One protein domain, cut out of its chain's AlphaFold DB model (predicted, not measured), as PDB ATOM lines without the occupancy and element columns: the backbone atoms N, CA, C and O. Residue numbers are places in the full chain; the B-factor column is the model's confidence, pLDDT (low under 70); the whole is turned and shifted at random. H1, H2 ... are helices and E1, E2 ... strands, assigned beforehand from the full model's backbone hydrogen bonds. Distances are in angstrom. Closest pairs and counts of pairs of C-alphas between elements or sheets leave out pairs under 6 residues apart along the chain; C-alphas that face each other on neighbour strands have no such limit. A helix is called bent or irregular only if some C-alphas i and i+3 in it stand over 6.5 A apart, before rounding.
ATOM      1  N   LYS A  47      17.478  34.442 -46.983       84.88
ATOM      2  CA  LYS A  47      17.352  33.924 -48.358       84.88
ATOM      3  C   LYS A  47      16.645  34.916 -49.280       84.88
ATOM      4  O   LYS A  47      17.066  35.095 -50.416       84.88
ATOM      5  N   ASN A  48      15.589  35.559 -48.781       87.75
ATOM      6  CA  ASN A  48      14.804  36.542 -49.515       87.75
ATOM      7  C   ASN A  48      14.739  37.862 -48.740       87.75
ATOM      8  O   ASN A  48      14.215  37.922 -47.630       87.75
ATOM      9  N   LYS A  49      15.245  38.935 -49.353       89.38
ATOM     10  CA  LYS A  49      15.308  40.274 -48.759       89.38
ATOM     11  C   LYS A  49      13.940  40.811 -48.322       89.38
ATOM     12  O   LYS A  49      13.847  41.548 -47.345       89.38
ATOM     13  N   ILE A  50      12.871  40.436 -49.020       90.81
ATOM     14  CA  ILE A  50      11.510  40.875 -48.692       90.81
ATOM     15  C   ILE A  50      11.070  40.328 -47.328       90.81
ATOM     16  O   ILE A  50      10.402  41.039 -46.575       90.81
ATOM     17  N   ASP A  51      11.487  39.112 -46.965       90.75
ATOM     18  CA  ASP A  51      11.110  38.497 -45.690       90.75
ATOM     19  C   ASP A  51      11.676  39.283 -44.505       90.75
ATOM     20  O   ASP A  51      10.958  39.538 -43.535       90.75
ATOM     21  N   SER A  52      12.931  39.731 -44.608       92.56
ATOM     22  CA  SER A  52      13.564  40.532 -43.560       92.56
ATOM     23  C   SER A  52      12.986  41.941 -43.476       92.56
ATOM     24  O   SER A  52      12.766  42.436 -42.373       92.56
ATOM     25  N   ILE A  53      12.651  42.565 -44.611       93.50
ATOM     26  CA  ILE A  53      11.943  43.857 -44.637       93.50
ATOM     27  C   ILE A  53      10.576  43.738 -43.950       93.50
ATOM     28  O   ILE A  53      10.209  44.583 -43.134       93.50
ATOM     29  N   ASN A  54       9.818  42.682 -44.248       92.06
ATOM     30  CA  ASN A  54       8.516  42.456 -43.625       92.06
ATOM     31  C   ASN A  54       8.643  42.139 -42.131       92.06
ATOM     32  O   ASN A  54       7.812  42.589 -41.348       92.06
ATOM     33  N   ALA A  55       9.683  41.410 -41.718       91.69
ATOM     34  CA  ALA A  55       9.977  41.193 -40.305       91.69
ATOM     35  C   ALA A  55      10.261  42.514 -39.582       91.69
ATOM     36  O   ALA A  55       9.654  42.761 -38.546       91.69
ATOM     37  N   ALA A  56      11.098  43.382 -40.159       93.81
ATOM     38  CA  ALA A  56      11.377  44.707 -39.610       93.81
ATOM     39  C   ALA A  56      10.098  45.540 -39.452       93.81
ATOM     40  O   ALA A  56       9.824  46.054 -38.372       93.81
ATOM     41  N   ARG A  57       9.257  45.611 -40.491       92.88
ATOM     42  CA  ARG A  57       7.984  46.351 -40.433       92.88
ATOM     43  C   ARG A  57       7.051  45.860 -39.328       92.88
ATOM     44  O   ARG A  57       6.404  46.677 -38.688       92.88
ATOM     45  N   ARG A  58       6.998  44.544 -39.103       90.75
ATOM     46  CA  ARG A  58       6.155  43.914 -38.073       90.75
ATOM     47  C   ARG A  58       6.590  44.195 -36.639       90.75
ATOM     48  O   ARG A  58       5.828  43.859 -35.746       90.75
ATOM     49  N   ILE A  59       7.809  44.680 -36.415       92.19
ATOM     50  CA  ILE A  59       8.312  44.940 -35.060       92.19
ATOM     51  C   ILE A  59       8.410  46.433 -34.747       92.19
ATOM     52  O   ILE A  59       8.568  46.792 -33.587       92.19
ATOM     53  N   LEU A  60       8.314  47.311 -35.754       90.94
ATOM     54  CA  LEU A  60       8.389  48.765 -35.555       90.94
ATOM     55  C   LEU A  60       7.324  49.272 -34.577       90.94
ATOM     56  O   LEU A  60       7.590  50.182 -33.803       90.94
ATOM     57  N   ASP A  61       6.142  48.663 -34.587       85.56
ATOM     58  CA  ASP A  61       4.999  48.990 -33.730       85.56
ATOM     59  C   ASP A  61       5.211  48.654 -32.242       85.56
ATOM     60  O   ASP A  61       4.560  49.232 -31.365       85.56
ATOM     61  N   VAL A  62       6.127  47.731 -31.945       86.75
ATOM     62  CA  VAL A  62       6.502  47.338 -30.579       86.75
ATOM     63  C   VAL A  62       7.857  47.901 -30.148       86.75
ATOM     64  O   VAL A  62       8.245  47.737 -28.989       86.75
ATOM     65  N   CYS A  63       8.566  48.589 -31.042       90.00
ATOM     66  CA  CYS A  63       9.832  49.245 -30.744       90.00
ATOM     67  C   CYS A  63       9.627  50.651 -30.167       90.00
ATOM     68  O   CYS A  63       8.722  51.386 -30.550       90.00
ATOM     69  N   TRP A  64      10.515  51.026 -29.249       90.88
ATOM     70  CA  TRP A  64      10.643  52.385 -28.732       90.88
ATOM     71  C   TRP A  64      12.051  52.864 -29.055       90.88
ATOM     72  O   TRP A  64      13.020  52.175 -28.733       90.88
ATOM     73  N   PHE A  65      12.147  54.022 -29.699       92.38
ATOM     74  CA  PHE A  65      13.413  54.643 -30.059       92.38
ATOM     75  C   PHE A  65      13.571  55.941 -29.273       92.38
ATOM     76  O   PHE A  65      12.617  56.702 -29.126       92.38
ATOM     77  N   ASP A  66      14.773  56.168 -28.756       93.56
ATOM     78  CA  ASP A  66      15.165  57.459 -28.200       93.56
ATOM     79  C   ASP A  66      15.479  58.395 -29.374       93.56
ATOM     80  O   ASP A  66      16.377  58.104 -30.165       93.56
ATOM     81  N   GLU A  67      14.705  59.468 -29.527       91.94
ATOM     82  CA  GLU A  67      14.761  60.355 -30.695       91.94
ATOM     83  C   GLU A  67      16.149  60.978 -30.893       91.94
ATOM     84  O   GLU A  67      16.675  60.994 -32.004       91.94
ATOM     85  N   GLU A  68      16.802  61.405 -29.812       93.19
ATOM     86  CA  GLU A  68      18.117  62.040 -29.879       93.19
ATOM     87  C   GLU A  68      19.224  61.000 -30.073       93.19
ATOM     88  O   GLU A  68      20.048  61.094 -30.989       93.19
ATOM     89  N   ARG A  69      19.245  59.965 -29.225       90.56
ATOM     90  CA  ARG A  69      20.333  58.973 -29.190       90.56
ATOM     91  C   ARG A  69      20.278  57.986 -30.347       90.56
ATOM     92  O   ARG A  69      21.292  57.351 -30.641       90.56
ATOM     93  N   CYS A  70      19.116  57.829 -30.977       94.06
ATOM     94  CA  CYS A  70      18.917  56.981 -32.146       94.06
ATOM     95  C   CYS A  70      18.633  57.771 -33.429       94.06
ATOM     96  O   CYS A  70      18.362  57.123 -34.437       94.06
ATOM     97  N   SER A  71      18.752  59.105 -33.419       95.19
ATOM     98  CA  SER A  71      18.532  60.008 -34.566       95.19
ATOM     99  C   SER A  71      19.077  59.462 -35.887       95.19
ATOM    100  O   SER A  71      18.307  59.160 -36.790       95.19
ATOM    101  N   LEU A  72      20.380  59.171 -35.958       95.69
ATOM    102  CA  LEU A  72      20.997  58.601 -37.163       95.69
ATOM    103  C   LEU A  72      20.305  57.311 -37.636       95.69
ATOM    104  O   LEU A  72      20.122  57.097 -38.829       95.69
ATOM    105  N   GLY A  73      19.952  56.419 -36.708       94.31
ATOM    106  CA  GLY A  73      19.277  55.164 -37.035       94.31
ATOM    107  C   GLY A  73      17.848  55.379 -37.529       94.31
ATOM    108  O   GLY A  73      17.419  54.683 -38.447       94.31
ATOM    109  N   ILE A  74      17.142  56.352 -36.949       95.75
ATOM    110  CA  ILE A  74      15.806  56.775 -37.372       95.75
ATOM    111  C   ILE A  74      15.883  57.343 -38.793       95.75
ATOM    112  O   ILE A  74      15.201  56.819 -39.670       95.75
ATOM    113  N   ASP A  75      16.803  58.275 -39.062       96.31
ATOM    114  CA  ASP A  75      17.009  58.861 -40.394       96.31
ATOM    115  C   ASP A  75      17.263  57.779 -41.454       96.31
ATOM    116  O   ASP A  75      16.693  57.798 -42.548       96.31
ATOM    117  N   ARG A  76      18.093  56.776 -41.124       96.56
ATOM    118  CA  ARG A  76      18.372  55.654 -42.035       96.56
ATOM    119  C   ARG A  76      17.133  54.802 -42.305       96.56
ATOM    120  O   ARG A  76      16.965  54.329 -43.428       96.56
ATOM    121  N   LEU A  77      16.279  54.583 -41.304       95.50
ATOM    122  CA  LEU A  77      15.027  53.843 -41.476       95.50
ATOM    123  C   LEU A  77      14.012  54.632 -42.312       95.50
ATOM    124  O   LEU A  77      13.345  54.035 -43.157       95.50
ATOM    125  N   GLU A  78      13.921  55.947 -42.117       94.94
ATOM    126  CA  GLU A  78      13.017  56.828 -42.865       94.94
ATOM    127  C   GLU A  78      13.434  56.987 -44.335       94.94
ATOM    128  O   GLU A  78      12.587  56.958 -45.228       94.94
ATOM    129  N   ALA A  79      14.738  57.078 -44.613       95.94
ATOM    130  CA  ALA A  79      15.280  57.238 -45.965       95.94
ATOM    131  C   ALA A  79      15.428  55.919 -46.757       95.94
ATOM    132  O   ALA A  79      15.794  55.933 -47.946       95.94
ATOM    133  N   TYR A  80      15.159  54.770 -46.127       96.12
ATOM    134  CA  TYR A  80      15.256  53.458 -46.766       96.12
ATOM    135  C   TYR A  80      14.190  53.282 -47.856       96.12
ATOM    136  O   TYR A  80      12.985  53.318 -47.600       96.12
ATOM    137  N   ARG A  81      14.629  53.047 -49.098       94.00
ATOM    138  CA  ARG A  81      13.756  53.090 -50.281       94.00
ATOM    139  C   ARG A  81      14.127  52.073 -51.353       94.00
ATOM    140  O   ARG A  81      15.218  51.502 -51.364       94.00
ATOM    141  N   LYS A  82      13.190  51.847 -52.275       93.56
ATOM    142  CA  LYS A  82      13.444  51.071 -53.494       93.56
ATOM    143  C   LYS A  82      14.331  51.862 -54.446       93.56
ATOM    144  O   LYS A  82      14.223  53.082 -54.526       93.56
ATOM    145  N   GLU A  83      15.160  51.149 -55.194       92.31
ATOM    146  CA  GLU A  83      15.921  51.753 -56.277       92.31
ATOM    147  C   GLU A  83      15.007  52.008 -57.481       92.31
ATOM    148  O   GLU A  83      14.259  51.120 -57.901       92.31
ATOM    149  N   TRP A  84      15.054  53.219 -58.030       93.19
ATOM    150  CA  TRP A  84      14.343  53.582 -59.251       93.19
ATOM    151  C   TRP A  84      15.217  53.300 -60.476       93.19
ATOM    152  O   TRP A  84      16.409  53.602 -60.481       93.19
ATOM    153  N   ASN A  85      14.639  52.691 -61.510       93.69
ATOM    154  CA  ASN A  85      15.294  52.474 -62.792       93.69
ATOM    155  C   ASN A  85      14.808  53.525 -63.793       93.69
ATOM    156  O   ASN A  85      13.709  53.401 -64.332       93.69
ATOM    157  N   GLU A  86      15.658  54.514 -64.077       95.31
ATOM    158  CA  GLU A  86      15.347  55.607 -65.006       95.31
ATOM    159  C   GLU A  86      15.067  55.134 -66.439       95.31
ATOM    160  O   GLU A  86      14.297  55.755 -67.158       95.31
ATOM    161  N   HIS A  87      15.666  54.030 -66.888       94.94
ATOM    162  CA  HIS A  87      15.501  53.574 -68.273       94.94
ATOM    163  C   HIS A  87      14.181  52.833 -68.472       94.94
ATOM    164  O   HIS A  87      13.516  52.995 -69.489       94.94
ATOM    165  N   LEU A  88      13.801  52.019 -67.489       95.19
ATOM    166  CA  LEU A  88      12.564  51.239 -67.521       95.19
ATOM    167  C   LEU A  88      11.382  51.971 -66.872       95.19
ATOM    168  O   LEU A  88      10.288  51.414 -66.841       95.19
ATOM    169  N   GLN A  89      11.609  53.175 -66.329       95.69
ATOM    170  CA  GLN A  89      10.620  53.982 -65.604       95.69
ATOM    171  C   GLN A  89       9.850  53.146 -64.565       95.69
ATOM    172  O   GLN A  89       8.623  53.170 -64.480       95.69
ATOM    173  N   THR A  90      10.586  52.333 -63.801       95.62
ATOM    174  CA  THR A  90      10.013  51.399 -62.824       95.62
ATOM    175  C   THR A  90      10.946  51.174 -61.640       95.62
ATOM    176  O   THR A  90      12.159  51.365 -61.737       95.62
ATOM    177  N   TYR A  91      10.405  50.722 -60.508       92.44
ATOM    178  CA  TYR A  91      11.217  50.353 -59.348       92.44
ATOM    179  C   TYR A  91      11.835  48.966 -59.514       92.44
ATOM    180  O   TYR A  91      11.167  48.006 -59.902       92.44
ATOM    181  N   LYS A  92      13.101  48.833 -59.119       89.88
ATOM    182  CA  LYS A  92      13.757  47.532 -59.012       89.88
ATOM    183  C   LYS A  92      13.127  46.696 -57.887       89.88
ATOM    184  O   LYS A  92      12.587  47.238 -56.916       89.88
ATOM    185  N   PRO A  93      13.217  45.356 -57.980       85.56
ATOM    186  CA  PRO A  93      12.779  44.469 -56.903       85.56
ATOM    187  C   PRO A  93      13.664  44.581 -55.652       85.56
ATOM    188  O   PRO A  93      13.245  44.188 -54.564       85.56
ATOM    189  N   THR A  94      14.879  45.117 -55.793       85.25
ATOM    190  CA  THR A  94      15.839  45.321 -54.707       85.25
ATOM    191  C   THR A  94      15.774  46.746 -54.144       85.25
ATOM    192  O   THR A  94      15.474  47.695 -54.875       85.25
ATOM    193  N   PRO A  95      16.055  46.920 -52.840       91.81
ATOM    194  CA  PRO A  95      16.238  48.245 -52.257       91.81
ATOM    195  C   PRO A  95      17.467  48.937 -52.854       91.81
ATOM    196  O   PRO A  95      18.384  48.266 -53.333       91.81
ATOM    197  N   LEU A  96      17.494  50.267 -52.784       93.31
ATOM    198  CA  LEU A  96      18.701  51.027 -53.091       93.31
ATOM    199  C   LEU A  96      19.792  50.664 -52.081       93.31
ATOM    200  O   LEU A  96      19.538  50.680 -50.877       93.31
ATOM    201  N   HIS A  97      20.990  50.342 -52.568       93.38
ATOM    202  CA  HIS A  97      22.125  50.034 -51.707       93.38
ATOM    203  C   HIS A  97      22.924  51.301 -51.390       93.38
ATOM    204  O   HIS A  97      23.776  51.730 -52.164       93.38
ATOM    205  N   ASP A  98      22.615  51.901 -50.246       92.81
ATOM    206  CA  ASP A  98      23.297  53.066 -49.693       92.81
ATOM    207  C   ASP A  98      23.499  52.912 -48.170       92.81
ATOM    208  O   ASP A  98      23.195  51.886 -47.555       92.81
ATOM    209  N   GLU A  99      24.017  53.949 -47.533       91.38
ATOM    210  CA  GLU A  99      24.144  54.055 -46.078       91.38
ATOM    211  C   GLU A  99      22.816  53.865 -45.316       91.38
ATOM    212  O   GLU A  99      22.815  53.297 -44.220       91.38
ATOM    213  N   ASN A 100      21.680  54.252 -45.906       94.69
ATOM    214  CA  ASN A 100      20.355  54.020 -45.328       94.69
ATOM    215  C   ASN A 100      20.018  52.526 -45.338       94.69
ATOM    216  O   ASN A 100      19.514  51.993 -44.349       94.69
ATOM    217  N   SER A 101      20.390  51.819 -46.411       93.00
ATOM    218  CA  SER A 101      20.263  50.361 -46.485       93.00
ATOM    219  C   SER A 101      21.073  49.639 -45.408       93.00
ATOM    220  O   SER A 101      20.564  48.694 -44.815       93.00
ATOM    221  N   ASN A 102      22.267  50.127 -45.052       91.88
ATOM    222  CA  ASN A 102      23.068  49.529 -43.977       91.88
ATOM    223  C   ASN A 102      22.378  49.660 -42.607       91.88
ATOM    224  O   ASN A 102      22.312  48.690 -41.848       91.88
ATOM    225  N   GLY A 103      21.828  50.842 -42.301       93.06
ATOM    226  CA  GLY A 103      21.066  51.066 -41.068       93.06
ATOM    227  C   GLY A 103      19.799  50.209 -41.007       93.06
ATOM    228  O   GLY A 103      19.546  49.526 -40.011       93.06
ATOM    229  N   ALA A 104      19.045  50.162 -42.107       94.81
ATOM    230  CA  ALA A 104      17.857  49.324 -42.217       94.81
ATOM    231  C   ALA A 104      18.185  47.826 -42.104       94.81
ATOM    232  O   ALA A 104      17.408  47.066 -41.528       94.81
ATOM    233  N   ASP A 105      19.330  47.383 -42.619       93.56
ATOM    234  CA  ASP A 105      19.761  45.985 -42.585       93.56
ATOM    235  C   ASP A 105      20.179  45.531 -41.186       93.56
ATOM    236  O   ASP A 105      19.892  44.395 -40.788       93.56
ATOM    237  N   ALA A 106      20.769  46.430 -40.395       92.94
ATOM    238  CA  ALA A 106      21.017  46.187 -38.979       92.94
ATOM    239  C   ALA A 106      19.701  45.959 -38.216       92.94
ATOM    240  O   ALA A 106      19.571  44.984 -37.468       92.94
ATOM    241  N   PHE A 107      18.685  46.794 -38.461       94.75
ATOM    242  CA  PHE A 107      17.367  46.633 -37.841       94.75
ATOM    243  C   PHE A 107      16.630  45.374 -38.332       94.75
ATOM    244  O   PHE A 107      16.039  44.637 -37.543       94.75
ATOM    245  N   GLN A 108      16.728  45.049 -39.622       94.62
ATOM    246  CA  GLN A 108      16.228  43.784 -40.169       94.62
ATOM    247  C   GLN A 108      16.899  42.567 -39.514       94.62
ATOM    248  O   GLN A 108      16.229  41.575 -39.235       94.62
ATOM    249  N   THR A 109      18.202  42.633 -39.226       93.81
ATOM    250  CA  THR A 109      18.927  41.562 -38.522       93.81
ATOM    251  C   THR A 109      18.370  41.347 -37.116       93.81
ATOM    252  O   THR A 109      18.152  40.202 -36.718       93.81
ATOM    253  N   LEU A 110      18.066  42.429 -36.390       92.38
ATOM    254  CA  LEU A 110      17.369  42.355 -35.103       92.38
ATOM    255  C   LEU A 110      16.001  41.671 -35.255       92.38
ATOM    256  O   LEU A 110      15.703  40.737 -34.514       92.38
ATOM    257  N   ALA A 111      15.200  42.083 -36.239       92.50
ATOM    258  CA  ALA A 111      13.871  41.521 -36.482       92.50
ATOM    259  C   ALA A 111      13.888  40.023 -36.818       92.50
ATOM    260  O   ALA A 111      12.973  39.288 -36.453       92.50
ATOM    261  N   MET A 112      14.934  39.564 -37.504       91.62
ATOM    262  CA  MET A 112      15.123  38.154 -37.845       91.62
ATOM    263  C   MET A 112      15.699  37.330 -36.686       91.62
ATOM    264  O   MET A 112      15.516  36.114 -36.650       91.62
ATOM    265  N   GLY A 113      16.428  37.970 -35.770       88.25
ATOM    266  CA  GLY A 113      17.147  37.308 -34.684       88.25
ATOM    267  C   GLY A 113      16.421  37.270 -33.347       88.25
ATOM    268  O   GLY A 113      16.666  36.365 -32.548       88.25
ATOM    269  N   HIS A 114      15.538  38.233 -33.100       85.56
ATOM    270  CA  HIS A 114      14.888  38.415 -31.813       85.56
ATOM    271  C   HIS A 114      13.410  38.016 -31.859       85.56
ATOM    272  O   HIS A 114      12.676  38.355 -32.785       85.56
ATOM    273  N   LYS A 115      12.953  37.296 -30.828       82.44
ATOM    274  CA  LYS A 115      11.541  36.931 -30.674       82.44
ATOM    275  C   LYS A 115      10.806  38.044 -29.934       82.44
ATOM    276  O   LYS A 115      10.795  38.073 -28.708       82.44
TER     277      LYS A 115
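This is residues 47 to 115 of the 135 residues of an uncharacterized protein of Gammaproteobacteria bacterium (UniProt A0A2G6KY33). A two-stranded hairpin, E1 and E2, makes one end of the model; the rest is a body of three helices, where H1 and H2 pack toward the two ends of H3, each about perpendicular to it. The 69 printed residues run H1, H2, E1, E2, H3, a mixed class with an antiparallel sheet. It is only just compact, close to loose: radius of gyration of the C-alphas 13.1 A, spans 40 by 28 by 17 A.

Find E1 at residues 82 to 85 and E2 at 90 to 95. H3, residues 99 to 113, runs 21.4 A to C-alpha 113 at (17.147, 37.308, -34.684). H1, residues 49 to 62, starts at (15.308, 40.274, -48.759) and also runs 21.4 A; it is only just irregular, with C-alphas 58 and 61 6.8 A apart. H2 is residues 71 to 78.

In the hairpin, N 85 and O 90 are within hydrogen-bond range at 2.8 A. H3 touches H2 with residues 99 to 104 alone, closest C-alphas Asn 100 and Arg 76, 4.2 A, at 86 degrees. It touches H1 with 107 to 112 alone, closest C-alphas Gln 108 and Ala 56, 5.0 A, at 77 degrees. H1 and H2 are apart. Every O i to N i+4 pair is within range in H2 and H3, 8 of 10 in H1.

The farthest C-alphas, His 87 and Lys 115, are 41.3 A apart. The printed part has no cut and no long link; no printed residue is under 70.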